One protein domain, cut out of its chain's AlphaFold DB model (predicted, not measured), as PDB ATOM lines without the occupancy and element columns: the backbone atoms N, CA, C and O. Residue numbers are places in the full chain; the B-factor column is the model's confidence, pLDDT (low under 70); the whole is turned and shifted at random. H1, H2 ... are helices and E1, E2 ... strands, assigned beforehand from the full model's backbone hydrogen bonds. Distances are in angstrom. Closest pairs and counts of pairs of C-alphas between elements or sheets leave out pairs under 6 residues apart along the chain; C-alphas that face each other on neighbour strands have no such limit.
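AT A GLANCE: This is residues 122 to 235 of the 235 residues of an uncharacterized protein of Bacteroidetes bacterium (UniProt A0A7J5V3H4). One long helix, H4, is the axis of a rod; H3 packs along its first part, running opposite ways, and the small H1 and H2 pack farther along it. Residues 223 to 235, of which 223 to 234 belong to H4, stick out at one end, and a thin loop with E1 in it makes the other. The printed part has 114 residues, with four named helices and one named strand in the order H1 H2 H3 E1 H4, mostly helix. It is extended, with a radius of gyration of the C-alphas of 23.4 A and spans of 92 by 24 by 18 A.

IN THESE COORDINATES: Find C-alpha 195 at (206.936, 150.309, 147.928); from there H4 runs 58.7 A to C-alpha 234 at (172.420, 197.811, 148.311). H3, residues 147 to 166, spans 28.8 A. Look for H1 at residues 122 to 128, beginning at (196.075, 180.729, 150.577), H2 at 134 to 137 and E1 at 181 to 183.

HOW THE PARTS SIT: Look at the C-alphas of Gly 161 and Ala 196, 4.1 A apart, the closest of H3 and H4, which touch at a shallow tilt of 24 degrees, opposite ways; H4 does so with residues 195 to 210 alone. With residues 207 to 218 alone H4 touches H1, closest at C-alphas 215 and 123, 5.1 A. H2 touches H4, its C-alpha 137 being 5.7 A from C-alpha 218, the closest pair. H1 and H3 are apart. E1 pairs with no named strand, but residues 174 to 175 pair antiparallel with 181 to 183. In H1, H3 and H4 every O i to N i+4 pair is within hydrogen-bond range; H2 is too short for one.

THE WHOLE: The C-alphas of Val 177 and Leu 235, the two farthest apart, are 92.3 A apart. The printed part has no cut. The links H3 to E1 and E1 to H4 are long. No printed residue is under 70 in pLDDT.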
ATOM      1  N   ALA A 122     195.652 181.603 149.484       95.31
ATOM      2  CA  ALA A 122     196.075 180.729 150.577       95.31
ATOM      3  C   ALA A 122     196.620 179.373 150.089       95.31
ATOM      4  O   ALA A 122     197.385 178.724 150.803       95.31
ATOM      5  N   ALA A 123     196.275 178.940 148.870       97.06
ATOM      6  CA  ALA A 123     196.779 177.698 148.291       97.06
ATOM      7  C   ALA A 123     198.301 177.727 148.083       97.06
ATOM      8  O   ALA A 123     198.944 176.682 148.181       97.06
ATOM      9  N   PHE A 124     198.904 178.911 147.893       97.38
ATOM     10  CA  PHE A 124     200.364 179.054 147.852       97.38
ATOM     11  C   PHE A 124     201.020 178.643 149.171       97.38
ATOM     12  O   PHE A 124     202.110 178.082 149.166       97.38
ATOM     13  N   LEU A 125     200.346 178.850 150.305       95.44
ATOM     14  CA  LEU A 125     200.855 178.406 151.601       95.44
ATOM     15  C   LEU A 125     200.847 176.877 151.692       95.44
ATOM     16  O   LEU A 125     201.828 176.292 152.143       95.44
ATOM     17  N   SER A 126     199.785 176.234 151.197       95.31
ATOM     18  CA  SER A 126     199.715 174.770 151.079       95.31
ATOM     19  C   SER A 126     200.712 174.194 150.071       95.31
ATOM     20  O   SER A 126     201.169 173.066 150.246       95.31
ATOM     21  N   LEU A 127     201.090 174.963 149.045       96.62
ATOM     22  CA  LEU A 127     202.137 174.586 148.095       96.62
ATOM     23  C   LEU A 127     203.520 174.546 148.751       96.62
ATOM     24  O   LEU A 127     204.335 173.721 148.364       96.62
ATOM     25  N   VAL A 128     203.793 175.407 149.736       96.00
ATOM     26  CA  VAL A 128     205.071 175.396 150.470       96.00
ATOM     27  C   VAL A 128     205.049 174.353 151.585       96.00
ATOM     28  O   VAL A 128     205.992 173.577 151.728       96.00
ATOM     29  N   VAL A 129     203.974 174.323 152.376       96.19
ATOM     30  CA  VAL A 129     203.812 173.399 153.503       96.19
ATOM     31  C   VAL A 129     202.429 172.750 153.427       96.19
ATOM     32  O   VAL A 129     201.432 173.449 153.625       96.19
ATOM     33  N   PRO A 130     202.335 171.422 153.218       95.44
ATOM     34  CA  PRO A 130     201.050 170.736 153.170       95.44
ATOM     35  C   PRO A 130     200.242 171.019 154.435       95.44
ATOM     36  O   PRO A 130     200.758 170.894 155.545       95.44
ATOM     37  N   GLY A 131     198.977 171.389 154.285       93.25
ATOM     38  CA  GLY A 131     198.082 171.723 155.383       93.25
ATOM     39  C   GLY A 131     198.059 173.210 155.748       93.25
ATOM     40  O   GLY A 131     197.037 173.666 156.255       93.25
ATOM     41  N   LEU A 132     199.111 173.988 155.472       94.56
ATOM     42  CA  LEU A 132     199.252 175.349 156.007       94.56
ATOM     43  C   LEU A 132     198.151 176.307 155.535       94.56
ATOM     44  O   LEU A 132     197.620 177.066 156.345       94.56
ATOM     45  N   GLY A 133     197.747 176.237 154.264       93.94
ATOM     46  CA  GLY A 133     196.692 177.091 153.718       93.94
ATOM     47  C   GLY A 133     195.339 176.927 154.422       93.94
ATOM     48  O   GLY A 133     194.584 177.892 154.532       93.94
ATOM     49  N   ASN A 134     195.058 175.751 154.999       93.38
ATOM     50  CA  ASN A 134     193.801 175.494 155.712       93.38
ATOM     51  C   ASN A 134     193.598 176.395 156.929       93.38
ATOM     52  O   ASN A 134     192.457 176.706 157.242       93.38
ATOM     53  N   TYR A 135     194.674 176.823 157.598       92.81
ATOM     54  CA  TYR A 135     194.575 177.737 158.739       92.81
ATOM     55  C   TYR A 135     194.021 179.114 158.358       92.81
ATOM     56  O   TYR A 135     193.542 179.836 159.229       92.81
ATOM     57  N   PHE A 136     194.105 179.476 157.076       93.31
ATOM     58  CA  PHE A 136     193.729 180.792 156.573       93.31
ATOM     59  C   PHE A 136     192.381 180.790 155.856       93.31
ATOM     60  O   PHE A 136     191.724 181.830 155.809       93.31
ATOM     61  N   VAL A 137     191.953 179.651 155.303       93.06
ATOM     62  CA  VAL A 137     190.654 179.539 154.617       93.06
ATOM     63  C   VAL A 137     189.515 179.077 155.526       93.06
ATOM     64  O   VAL A 137     188.362 179.304 155.181       93.06
ATOM     65  N   GLU A 138     189.801 178.431 156.661       89.31
ATOM     66  CA  GLU A 138     188.776 177.880 157.557       89.31
ATOM     67  C   GLU A 138     189.274 177.800 159.013       89.31
ATOM     68  O   GLU A 138     190.474 177.735 159.288       89.31
ATOM     69  N   ASP A 139     188.348 177.762 159.977       84.00
ATOM     70  CA  ASP A 139     188.696 177.511 161.376       84.00
ATOM     71  C   ASP A 139     189.152 176.052 161.571       84.00
ATOM     72  O   ASP A 139     188.353 175.117 161.698       84.00
ATOM     73  N   SER A 140     190.472 175.861 161.661       85.25
ATOM     74  CA  SER A 140     191.113 174.555 161.872       85.25
ATOM     75  C   SER A 140     190.596 173.787 163.099       85.25
ATOM     76  O   SER A 140     190.704 172.555 163.165       85.25
ATOM     77  N   ARG A 141     189.972 174.463 164.075       80.44
ATOM     78  CA  ARG A 141     189.385 173.824 165.266       80.44
ATOM     79  C   ARG A 141     188.194 172.926 164.940       80.44
ATOM     80  O   ARG A 141     187.986 171.966 165.678       80.44
ATOM     81  N   TYR A 142     187.502 173.140 163.823       78.94
ATOM     82  CA  TYR A 142     186.339 172.331 163.428       78.94
ATOM     83  C   TYR A 142     186.596 171.327 162.319       78.94
ATOM     84  O   TYR A 142     185.791 170.431 162.091       78.94
ATOM     85  N   GLN A 143     187.745 171.418 161.661       83.88
ATOM     86  CA  GLN A 143     188.108 170.431 160.658       83.88
ATOM     87  C   GLN A 143     188.262 169.049 161.309       83.88
ATOM     88  O   GLN A 143     188.953 168.911 162.325       83.88
ATOM     89  N   ARG A 144     187.635 168.024 160.712       90.19
ATOM     90  CA  ARG A 144     187.759 166.619 161.147       90.19
ATOM     91  C   ARG A 144     189.208 166.141 161.082       90.19
ATOM     92  O   ARG A 144     189.682 165.472 161.990       90.19
ATOM     93  N   ILE A 145     189.905 166.512 160.010       91.25
ATOM     94  CA  ILE A 145     191.335 166.264 159.833       91.25
ATOM     95  C   ILE A 145     192.043 167.586 160.069       91.25
ATOM     96  O   ILE A 145     191.859 168.525 159.294       91.25
ATOM     97  N   LYS A 146     192.842 167.661 161.135       92.69
ATOM     98  CA  LYS A 146     193.577 168.883 161.453       92.69
ATOM     99  C   LYS A 146     194.669 169.143 160.413       92.69
ATOM    100  O   LYS A 146     195.283 168.183 159.943       92.69
ATOM    101  N   PRO A 147     194.976 170.412 160.100       93.62
ATOM    102  CA  PRO A 147     196.018 170.747 159.131       93.62
ATOM    103  C   PRO A 147     197.365 170.062 159.406       93.62
ATOM    104  O   PRO A 147     197.933 169.453 158.504       93.62
ATOM    105  N   TYR A 148     197.818 170.052 160.666       93.69
ATOM    106  CA  TYR A 148     199.074 169.401 161.064       93.69
ATOM    107  C   TYR A 148     199.079 167.884 160.820       93.69
ATOM    108  O   TYR A 148     200.136 167.307 160.579       93.69
ATOM    109  N   MET A 149     197.913 167.222 160.851       95.44
ATOM    110  CA  MET A 149     197.811 165.791 160.545       95.44
ATOM    111  C   MET A 149     198.078 165.537 159.062       95.44
ATOM    112  O   MET A 149     198.697 164.533 158.725       95.44
ATOM    113  N   ARG A 150     197.653 166.451 158.176       94.88
ATOM    114  CA  ARG A 150     197.964 166.370 156.740       94.88
ATOM    115  C   ARG A 150     199.457 166.554 156.508       94.88
ATOM    116  O   ARG A 150     200.052 165.749 155.800       94.88
ATOM    117  N   THR A 151     200.070 167.546 157.158       95.88
ATOM    118  CA  THR A 151     201.523 167.756 157.109       95.88
ATOM    119  C   THR A 151     202.278 166.505 157.560       95.88
ATOM    120  O   THR A 151     203.159 166.028 156.848       95.88
ATOM    121  N   ALA A 152     201.895 165.938 158.709       96.75
ATOM    122  CA  ALA A 152     202.508 164.732 159.255       96.75
ATOM    123  C   ALA A 152     202.325 163.519 158.332       96.75
ATOM    124  O   ALA A 152     203.280 162.781 158.112       96.75
ATOM    125  N   ALA A 153     201.136 163.337 157.750       97.75
ATOM    126  CA  ALA A 153     200.869 162.254 156.809       97.75
ATOM    127  C   ALA A 153     201.740 162.371 155.550       97.75
ATOM    128  O   ALA A 153     202.407 161.406 155.184       97.75
ATOM    129  N   VAL A 154     201.798 163.553 154.924       98.06
ATOM    130  CA  VAL A 154     202.658 163.790 153.752       98.06
ATOM    131  C   VAL A 154     204.121 163.518 154.102       98.06
ATOM    132  O   VAL A 154     204.789 162.765 153.395       98.06
ATOM    133  N   ALA A 155     204.609 164.057 155.221       97.38
ATOM    134  CA  ALA A 155     205.982 163.844 155.668       97.38
ATOM    135  C   ALA A 155     206.286 162.360 155.928       97.38
ATOM    136  O   ALA A 155     207.335 161.868 155.510       97.38
ATOM    137  N   ALA A 156     205.370 161.626 156.567       98.06
ATOM    138  CA  ALA A 156     205.520 160.200 156.840       98.06
ATOM    139  C   ALA A 156     205.596 159.381 155.545       98.06
ATOM    140  O   ALA A 156     206.517 158.585 155.379       98.06
ATOM    141  N   PHE A 157     204.688 159.614 154.595       98.31
ATOM    142  CA  PHE A 157     204.677 158.898 153.318       98.31
ATOM    143  C   PHE A 157     205.905 159.204 152.458       98.31
ATOM    144  O   PHE A 157     206.547 158.283 151.951       98.31
ATOM    145  N   LEU A 158     206.285 160.479 152.336       97.81
ATOM    146  CA  LEU A 158     207.464 160.870 151.562       97.81
ATOM    147  C   LEU A 158     208.750 160.324 152.188       97.81
ATOM    148  O   LEU A 158     209.573 159.744 151.483       97.81
ATOM    149  N   SER A 159     208.920 160.456 153.506       97.81
ATOM    150  CA  SER A 159     210.118 159.954 154.188       97.81
ATOM    151  C   SER A 159     210.215 158.428 154.147       97.81
ATOM    152  O   SER A 159     211.287 157.906 153.840       97.81
ATOM    153  N   ALA A 160     209.110 157.707 154.363       97.75
ATOM    154  CA  ALA A 160     209.070 156.252 154.243       97.75
ATOM    155  C   ALA A 160     209.373 155.794 152.811       97.75
ATOM    156  O   ALA A 160     210.115 154.832 152.619       97.75
ATOM    157  N   GLY A 161     208.854 156.501 151.805       97.88
ATOM    158  CA  GLY A 161     209.123 156.210 150.402       97.88
ATOM    159  C   GLY A 161     210.576 156.473 150.000       97.88
ATOM    160  O   GLY A 161     211.198 155.628 149.360       97.88
ATOM    161  N   ILE A 162     211.164 157.591 150.442       97.50
ATOM    162  CA  ILE A 162     212.594 157.891 150.249       97.50
ATOM    163  C   ILE A 162     213.459 156.834 150.942       97.50
ATOM    164  O   ILE A 162     214.421 156.335 150.359       97.50
ATOM    165  N   TYR A 163     213.105 156.455 152.172       96.88
ATOM    166  CA  TYR A 163     213.798 155.401 152.902       96.88
ATOM    167  C   TYR A 163     213.720 154.060 152.162       96.88
ATOM    168  O   TYR A 163     214.756 153.441 151.930       96.88
ATOM    169  N   ALA A 164     212.527 153.644 151.726       96.31
ATOM    170  CA  ALA A 164     212.336 152.424 150.946       96.31
ATOM    171  C   ALA A 164     213.158 152.451 149.650       96.31
ATOM    172  O   ALA A 164     213.809 151.461 149.330       96.31
ATOM    173  N   SER A 165     213.198 153.594 148.955       96.06
ATOM    174  CA  SER A 165     213.994 153.785 147.738       96.06
ATOM    175  C   SER A 165     215.488 153.569 147.992       96.06
ATOM    176  O   SER A 165     216.139 152.816 147.273       96.06
ATOM    177  N   ASN A 166     216.014 154.151 149.073       95.62
ATOM    178  CA  ASN A 166     217.428 154.040 149.438       95.62
ATOM    179  C   ASN A 166     217.837 152.630 149.897       95.62
ATOM    180  O   ASN A 166     219.020 152.306 149.870       95.62
ATOM    181  N   GLN A 167     216.885 151.807 150.341       94.50
ATOM    182  CA  GLN A 167     217.129 150.418 150.751       94.50
ATOM    183  C   GLN A 167     217.036 149.423 149.586       94.50
ATOM    184  O   GLN A 167     217.255 148.226 149.784       94.50
ATOM    185  N   ARG A 168     216.705 149.884 148.375       91.38
ATOM    186  CA  ARG A 168     216.662 149.019 147.197       91.38
ATOM    187  C   ARG A 168     218.065 148.684 146.740       91.38
ATOM    188  O   ARG A 168     218.901 149.559 146.530       91.38
ATOM    189  N   TYR A 169     218.276 147.404 146.485       89.31
ATOM    190  CA  TYR A 169     219.457 146.908 145.800       89.31
ATOM    191  C   TYR A 169     219.031 145.907 144.730       89.31
ATOM    192  O   TYR A 169     217.964 145.291 144.808       89.31
ATOM    193  N   ARG A 170     219.853 145.775 143.692       87.31
ATOM    194  CA  ARG A 170     219.700 144.706 142.703       87.31
ATOM    195  C   ARG A 170     220.530 143.522 143.165       87.31
ATOM    196  O   ARG A 170     221.661 143.718 143.607       87.31
ATOM    197  N   THR A 171     219.974 142.317 143.082       87.56
ATOM    198  CA  THR A 171     220.794 141.109 143.240       87.56
ATOM    199  C   THR A 171     221.871 141.073 142.161       87.56
ATOM    200  O   THR A 171     221.769 141.772 141.151       87.56
ATOM    201  N   GLU A 172     222.901 140.254 142.347       85.12
ATOM    202  CA  GLU A 172     223.895 140.072 141.294       85.12
ATOM    203  C   GLU A 172     223.219 139.562 140.008       85.12
ATOM    204  O   GLU A 172     222.305 138.726 140.074       85.12
ATOM    205  N   PRO A 173     223.594 140.105 138.837       87.44
ATOM    206  CA  PRO A 173     223.153 139.559 137.566       87.44
ATOM    207  C   PRO A 173     223.738 138.158 137.384       87.44
ATOM    208  O   PRO A 173     224.840 137.858 137.840       87.44
ATOM    209  N   SER A 174     222.994 137.291 136.713       86.31
ATOM    210  CA  SER A 174     223.467 135.948 136.393       86.31
ATOM    211  C   SER A 174     224.156 135.958 135.024       86.31
ATOM    212  O   SER A 174     223.632 136.531 134.062       86.31
ATOM    213  N   TYR A 175     225.327 135.319 134.945       90.06
ATOM    214  CA  TYR A 175     226.157 135.215 133.738       90.06
ATOM    215  C   TYR A 175     226.158 133.784 133.194       90.06
ATOM    216  O   TYR A 175     226.002 132.822 133.947       90.06
ATOM    217  N   SER A 176     226.239 133.653 131.872       87.69
ATOM    218  CA  SER A 176     226.371 132.373 131.188       87.69
ATOM    219  C   SER A 176     227.801 131.855 131.359       87.69
ATOM    220  O   SER A 176     228.702 132.601 131.748       87.69
ATOM    221  N   VAL A 177     228.037 130.584 131.026       85.50
ATOM    222  CA  VAL A 177     229.388 129.986 131.055       85.50
ATOM    223  C   VAL A 177     230.370 130.745 130.139       85.50
ATOM    224  O   VAL A 177     231.566 130.753 130.403       85.50
ATOM    225  N   GLY A 178     229.869 131.441 129.109       87.38
ATOM    226  CA  GLY A 178     230.654 132.300 128.213       87.38
ATOM    227  C   GLY A 178     230.846 133.746 128.691       87.38
ATOM    228  O   GLY A 178     231.410 134.548 127.955       87.38
ATOM    229  N   GLY A 179     230.372 134.106 129.889       85.50
ATOM    230  CA  GLY A 179     230.488 135.461 130.441       85.50
ATOM    231  C   GLY A 179     229.413 136.449 129.971       85.50
ATOM    232  O   GLY A 179     229.433 137.610 130.376       85.50
ATOM    233  N   GLU A 180     228.443 136.013 129.165       87.19
ATOM    234  CA  GLU A 180     227.333 136.865 128.731       87.19
ATOM    235  C   GLU A 180     226.258 136.966 129.819       87.19
ATOM    236  O   GLU A 180     225.850 135.972 130.422       87.19
ATOM    237  N   MET A 181     225.772 138.177 130.083       85.12
ATOM    238  CA  MET A 181     224.710 138.405 131.061       85.12
ATOM    239  C   MET A 181     223.377 137.864 130.530       85.12
ATOM    240  O   MET A 181     222.824 138.417 129.584       85.12
ATOM    241  N   TRP A 182     222.833 136.815 131.153       87.06
ATOM    242  CA  TRP A 182     221.577 136.191 130.706       87.06
ATOM    243  C   TRP A 182     220.356 136.618 131.526       87.06
ATOM    244  O   TRP A 182     219.227 136.519 131.049       87.06
ATOM    245  N   LYS A 183     220.557 137.123 132.752       86.88
ATOM    246  CA  LYS A 183     219.480 137.683 133.577       86.88
ATOM    247  C   LYS A 183     219.993 138.866 134.386       86.88
ATOM    248  O   LYS A 183     220.898 138.722 135.210       86.88
ATOM    249  N   SER A 184     219.391 140.039 134.190       84.88
ATOM    250  CA  SER A 184     219.634 141.181 135.070       84.88
ATOM    251  C   SER A 184     219.162 140.852 136.485       84.88
ATOM    252  O   SER A 184     218.083 140.281 136.652       84.88
ATOM    253  N   GLY A 185     219.931 141.259 137.491       85.06
ATOM    254  CA  GLY A 185     219.550 141.097 138.889       85.06
ATOM    255  C   GLY A 185     218.162 141.657 139.203       85.06
ATOM    256  O   GLY A 185     217.787 142.733 138.729       85.06
ATOM    257  N   GLU A 186     217.398 140.932 140.014       89.25
ATOM    258  CA  GLU A 186     216.077 141.371 140.452       89.25
ATOM    259  C   GLU A 186     216.222 142.505 141.469       89.25
ATOM    260  O   GLU A 186     217.059 142.454 142.375       89.25
ATOM    261  N   VAL A 187     215.390 143.539 141.338       89.75
ATOM    262  CA  VAL A 187     215.302 144.590 142.357       89.75
ATOM    263  C   VAL A 187     214.661 143.985 143.600       89.75
ATOM    264  O   VAL A 187     213.520 143.519 143.556       89.75
ATOM    265  N   LYS A 188     215.384 143.996 144.720       92.38
ATOM    266  CA  LYS A 188     214.827 143.638 146.022       92.38
ATOM    267  C   LYS A 188     214.228 144.884 146.659       92.38
ATOM    268  O   LYS A 188     214.913 145.874 146.910       92.38
ATOM    269  N   TYR A 189     212.922 144.817 146.876       92.31
ATOM    270  CA  TYR A 189     212.150 145.836 147.576       92.31
ATOM    271  C   TYR A 189     212.237 145.613 149.086       92.31
ATOM    272  O   TYR A 189     212.503 144.497 149.536       92.31
ATOM    273  N   ARG A 190     212.010 146.667 149.874       90.88
ATOM    274  CA  ARG A 190     212.137 146.592 151.330       90.88
ATOM    275  C   ARG A 190     210.881 146.019 151.975       90.88
ATOM    276  O   ARG A 190     210.996 145.197 152.879       90.88
ATOM    277  N   PHE A 191     209.714 146.477 151.534       91.62
ATOM    278  CA  PHE A 191     208.425 146.106 152.117       91.62
ATOM    279  C   PHE A 191     207.583 145.283 151.142       91.62
ATOM    280  O   PHE A 191     207.147 144.184 151.470       91.62
ATOM    281  N   PHE A 192     207.367 145.804 149.935       94.06
ATOM    282  CA  PHE A 192     206.574 145.172 148.881       94.06
ATOM    283  C   PHE A 192     206.973 145.727 147.512       94.06
ATOM    284  O   PHE A 192     207.677 146.733 147.407       94.06
ATOM    285  N   ARG A 193     206.531 145.067 146.438       94.31
ATOM    286  CA  ARG A 193     206.828 145.501 145.069       94.31
ATOM    287  C   ARG A 193     206.303 146.922 144.845       94.31
ATOM    288  O   ARG A 193     205.115 147.172 145.008       94.31
ATOM    289  N   ASN A 194     207.195 147.818 144.433       94.06
ATOM    290  CA  ASN A 194     206.941 149.246 144.211       94.06
ATOM    291  C   ASN A 194     206.591 150.046 145.484       94.06
ATOM    292  O   ASN A 194     205.867 151.038 145.423       94.06
ATOM    293  N   ASP A 195     207.110 149.624 146.640       94.38
ATOM    294  CA  ASP A 195     206.936 150.309 147.928       94.38
ATOM    295  C   ASP A 195     207.258 151.808 147.895       94.38
ATOM    296  O   ASP A 195     206.420 152.625 148.270       94.38
ATOM    297  N   ALA A 196     208.436 152.192 147.407       96.19
ATOM    298  CA  ALA A 196     208.839 153.588 147.309       96.19
ATOM    299  C   ALA A 196     207.902 154.414 146.416       96.19
ATOM    300  O   ALA A 196     207.491 155.493 146.830       96.19
ATOM    301  N   GLU A 197     207.536 153.927 145.225       97.12
ATOM    302  CA  GLU A 197     206.652 154.653 144.305       97.12
ATOM    303  C   GLU A 197     205.261 154.831 144.904       97.12
ATOM    304  O   GLU A 197     204.698 155.921 144.821       97.12
ATOM    305  N   LEU A 198     204.718 153.789 145.541       97.56
ATOM    306  CA  LEU A 198     203.401 153.853 146.168       97.56
ATOM    307  C   LEU A 198     203.394 154.807 147.368       97.56
ATOM    308  O   LEU A 198     202.468 155.607 147.504       97.56
ATOM    309  N   LEU A 199     204.434 154.785 148.205       98.19
ATOM    310  CA  LEU A 199     204.558 155.686 149.353       98.19
ATOM    311  C   LEU A 199     204.766 157.143 148.912       98.19
ATOM    312  O   LEU A 199     204.031 158.023 149.359       98.19
ATOM    313  N   ILE A 200     205.704 157.404 147.994       98.06
ATOM    314  CA  ILE A 200     205.949 158.754 147.462       98.06
ATOM    315  C   ILE A 200     204.701 159.271 146.743       98.06
ATOM    316  O   ILE A 200     204.256 160.383 147.018       98.06
ATOM    317  N   GLY A 201     204.107 158.454 145.869       98.25
ATOM    318  CA  GLY A 201     202.901 158.800 145.123       98.25
ATOM    319  C   GLY A 201     201.734 159.149 146.041       98.25
ATOM    320  O   GLY A 201     201.070 160.159 145.826       98.25
ATOM    321  N   THR A 202     201.536 158.385 147.120       98.31
ATOM    322  CA  THR A 202     200.509 158.683 148.133       98.31
ATOM    323  C   THR A 202     200.787 160.006 148.845       98.31
ATOM    324  O   THR A 202     199.883 160.829 148.984       98.31
ATOM    325  N   GLY A 203     202.037 160.257 149.251       98.25
ATOM    326  CA  GLY A 203     202.430 161.524 149.876       98.25
ATOM    327  C   GLY A 203     202.172 162.733 148.971       98.25
ATOM    328  O   GLY A 203     201.570 163.714 149.406       98.25
ATOM    329  N   VAL A 204     202.554 162.638 147.693       98.19
ATOM    330  CA  VAL A 204     202.297 163.678 146.683       98.19
ATOM    331  C   VAL A 204     200.798 163.862 146.438       98.19
ATOM    332  O   VAL A 204     200.331 164.997 146.368       98.19
ATOM    333  N   ALA A 205     200.019 162.781 146.361       98.31
ATOM    334  CA  ALA A 205     198.573 162.858 146.152       98.31
ATOM    335  C   ALA A 205     197.855 163.572 147.310       98.31
ATOM    336  O   ALA A 205     197.009 164.435 147.069       98.31
ATOM    337  N   ILE A 206     198.218 163.268 148.563       97.75
ATOM    338  CA  ILE A 206     197.678 163.965 149.745       97.75
ATOM    339  C   ILE A 206     198.032 165.455 149.688       97.75
ATOM    340  O   ILE A 206     197.181 166.302 149.962       97.75
ATOM    341  N   TRP A 207     199.268 165.783 149.309       98.00
ATOM    342  CA  TRP A 207     199.723 167.166 149.206       98.00
ATOM    343  C   TRP A 207     198.963 167.953 148.131       98.00
ATOM    344  O   TRP A 207     198.435 169.027 148.411       98.00
ATOM    345  N   LEU A 208     198.839 167.406 146.921       98.12
ATOM    346  CA  LEU A 208     198.092 168.041 145.834       98.12
ATOM    347  C   LEU A 208     196.611 168.214 146.179       98.12
ATOM    348  O   LEU A 208     196.037 169.269 145.913       98.12
ATOM    349  N   SER A 209     196.008 167.208 146.816       97.62
ATOM    350  CA  SER A 209     194.626 167.283 147.296       97.62
ATOM    351  C   SER A 209     194.427 168.442 148.279       97.62
ATOM    352  O   SER A 209     193.450 169.182 148.170       97.62
ATOM    353  N   ASP A 210     195.387 168.673 149.180       97.00
ATOM    354  CA  ASP A 210     195.355 169.807 150.106       97.00
ATOM    355  C   ASP A 210     195.385 171.164 149.384       97.00
ATOM    356  O   ASP A 210     194.586 172.045 149.698       97.00
ATOM    357  N   ILE A 211     196.260 171.317 148.386       97.81
ATOM    358  CA  ILE A 211     196.382 172.549 147.591       97.81
ATOM    359  C   ILE A 211     195.077 172.839 146.846       97.81
ATOM    360  O   ILE A 211     194.553 173.952 146.924       97.81
ATOM    361  N   ILE A 212     194.536 171.832 146.152       97.69
ATOM    362  CA  ILE A 212     193.274 171.946 145.413       97.69
ATOM    363  C   ILE A 212     192.147 172.318 146.373       97.69
ATOM    364  O   ILE A 212     191.350 173.211 146.080       97.69
ATOM    365  N   TRP A 213     192.100 171.680 147.543       96.62
ATOM    366  CA  TRP A 213     191.062 171.963 148.516       96.62
ATOM    367  C   TRP A 213     191.101 173.415 149.003       96.62
ATOM    368  O   TRP A 213     190.086 174.116 148.974       96.62
ATOM    369  N   VAL A 214     192.281 173.896 149.397       96.62
ATOM    370  CA  VAL A 214     192.462 175.283 149.837       96.62
ATOM    371  C   VAL A 214     192.123 176.267 148.716       96.62
ATOM    372  O   VAL A 214     191.478 177.279 148.983       96.62
ATOM    373  N   ALA A 215     192.475 175.969 147.462       97.88
ATOM    374  CA  ALA A 215     192.125 176.812 146.318       97.88
ATOM    375  C   ALA A 215     190.602 176.913 146.108       97.88
ATOM    376  O   ALA A 215     190.074 178.014 145.920       97.88
ATOM    377  N   ILE A 216     189.881 175.789 146.193       96.62
ATOM    378  CA  ILE A 216     188.415 175.752 146.075       96.62
ATOM    379  C   ILE A 216     187.771 176.531 147.229       96.62
ATOM    380  O   ILE A 216     186.959 177.424 146.988       96.62
ATOM    381  N   ARG A 217     188.165 176.259 148.484       94.94
ATOM    382  CA  ARG A 217     187.651 177.009 149.645       94.94
ATOM    383  C   ARG A 217     187.936 178.494 149.541       94.94
ATOM    384  O   ARG A 217     187.029 179.294 149.734       94.94
ATOM    385  N   GLY A 218     189.166 178.862 149.202       96.31
ATOM    386  CA  GLY A 218     189.554 180.255 149.045       96.31
ATOM    387  C   GLY A 218     188.734 180.964 147.965       96.31
ATOM    388  O   GLY A 218     188.305 182.102 148.157       96.31
ATOM    389  N   THR A 219     188.437 180.289 146.853       97.12
ATOM    390  CA  THR A 219     187.559 180.826 145.799       97.12
ATOM    391  C   THR A 219     186.142 181.075 146.319       97.12
ATOM    392  O   THR A 219     185.573 182.146 146.075       97.12
ATOM    393  N   ASN A 220     185.597 180.143 147.104       94.56
ATOM    394  CA  ASN A 220     184.285 180.303 147.730       94.56
ATOM    395  C   ASN A 220     184.283 181.459 148.739       94.56
ATOM    396  O   ASN A 220     183.390 182.300 148.693       94.56
ATOM    397  N   ASN A 221     185.313 181.573 149.582       94.25
ATOM    398  CA  ASN A 221     185.459 182.666 150.548       94.25
ATOM    399  C   ASN A 221     185.528 184.031 149.855       94.25
ATOM    400  O   ASN A 221     184.880 184.986 150.286       94.25
ATOM    401  N   ARG A 222     186.278 184.130 148.748       96.19
ATOM    402  CA  ARG A 222     186.369 185.354 147.940       96.19
ATOM    403  C   ARG A 222     185.017 185.732 147.339       96.19
ATOM    404  O   ARG A 222     184.655 186.908 147.358       96.19
ATOM    405  N   THR A 223     184.285 184.751 146.818       94.94
ATOM    406  CA  THR A 223     182.962 184.958 146.211       94.94
ATOM    407  C   THR A 223     181.936 185.370 147.261       94.94
ATOM    408  O   THR A 223     181.271 186.387 147.082       94.94
ATOM    409  N   LEU A 224     181.893 184.672 148.401       92.12
ATOM    410  CA  LEU A 224     181.062 185.035 149.547       92.12
ATOM    411  C   LEU A 224     181.368 186.454 150.017       92.12
ATOM    412  O   LEU A 224     180.459 187.268 150.098       92.12
ATOM    413  N   LYS A 225     182.642 186.799 150.233       93.56
ATOM    414  CA  LYS A 225     183.038 188.154 150.639       93.56
ATOM    415  C   LYS A 225     182.576 189.216 149.637       93.56
ATOM    416  O   LYS A 225     182.065 190.257 150.042       93.56
ATOM    417  N   LYS A 226     182.731 188.962 148.333       95.06
ATOM    418  CA  LYS A 226     182.278 189.878 147.275       95.06
ATOM    419  C   LYS A 226     180.756 190.056 147.301       95.06
ATOM    420  O   LYS A 226     180.281 191.191 147.303       95.06
ATOM    421  N   ASN A 227     180.006 188.958 147.333       93.62
ATOM    422  CA  ASN A 227     178.545 188.977 147.310       93.62
ATOM    423  C   ASN A 227     177.975 189.597 148.593       93.62
ATOM    424  O   ASN A 227     177.034 190.384 148.528       93.62
ATOM    425  N   PHE A 228     178.600 189.325 149.739       92.81
ATOM    426  CA  PHE A 228     178.224 189.889 151.033       92.81
ATOM    427  C   PHE A 228     178.412 191.404 151.060       92.81
ATOM    428  O   PHE A 228     177.488 192.136 151.399       92.81
ATOM    429  N   ASN A 229     179.574 191.887 150.610       92.06
ATOM    430  CA  ASN A 229     179.842 193.321 150.519       92.06
ATOM    431  C   ASN A 229     178.901 194.022 149.531       92.06
ATOM    432  O   ASN A 229     178.453 195.130 149.801       92.06
ATOM    433  N   THR A 230     178.586 193.379 148.403       92.81
ATOM    434  CA  THR A 230     177.650 193.933 147.411       92.81
ATOM    435  C   THR A 230     176.255 194.095 148.014       92.81
ATOM    436  O   THR A 230     175.648 195.147 147.859       92.81
ATOM    437  N   MET A 231     175.779 193.089 148.755       91.94
ATOM    438  CA  MET A 231     174.476 193.128 149.420       91.94
ATOM    439  C   MET A 231     174.402 194.210 150.508       91.94
ATOM    440  O   MET A 231     173.395 194.907 150.590       91.94
ATOM    441  N   ILE A 232     175.469 194.412 151.290       88.31
ATOM    442  CA  ILE A 232     175.519 195.485 152.299       88.31
ATOM    443  C   ILE A 232     175.395 196.873 151.658       88.31
ATOM    444  O   ILE A 232     174.753 197.737 152.234       88.31
ATOM    445  N   ILE A 233     175.991 197.094 150.481       84.75
ATOM    446  CA  ILE A 233     175.943 198.394 149.784       84.75
ATOM    447  C   ILE A 233     174.544 198.691 149.220       84.75
ATOM    448  O   ILE A 233     174.182 199.852 149.060       84.75
ATOM    449  N   THR A 234     173.769 197.658 148.884       82.19
ATOM    450  CA  THR A 234     172.420 197.811 148.311       82.19
ATOM    451  C   THR A 234     171.312 198.033 149.342       82.19
ATOM    452  O   THR A 234     170.181 198.294 148.939       82.19
ATOM    453  N   LEU A 235     171.618 197.882 150.634       73.25
ATOM    454  CA  LEU A 235     170.699 198.106 151.755       73.25
ATOM    455  C   LEU A 235     170.811 199.542 152.274       73.25
ATOM    456  O   LEU A 235     169.749 200.092 152.633       73.25
TER     457      LEU A 235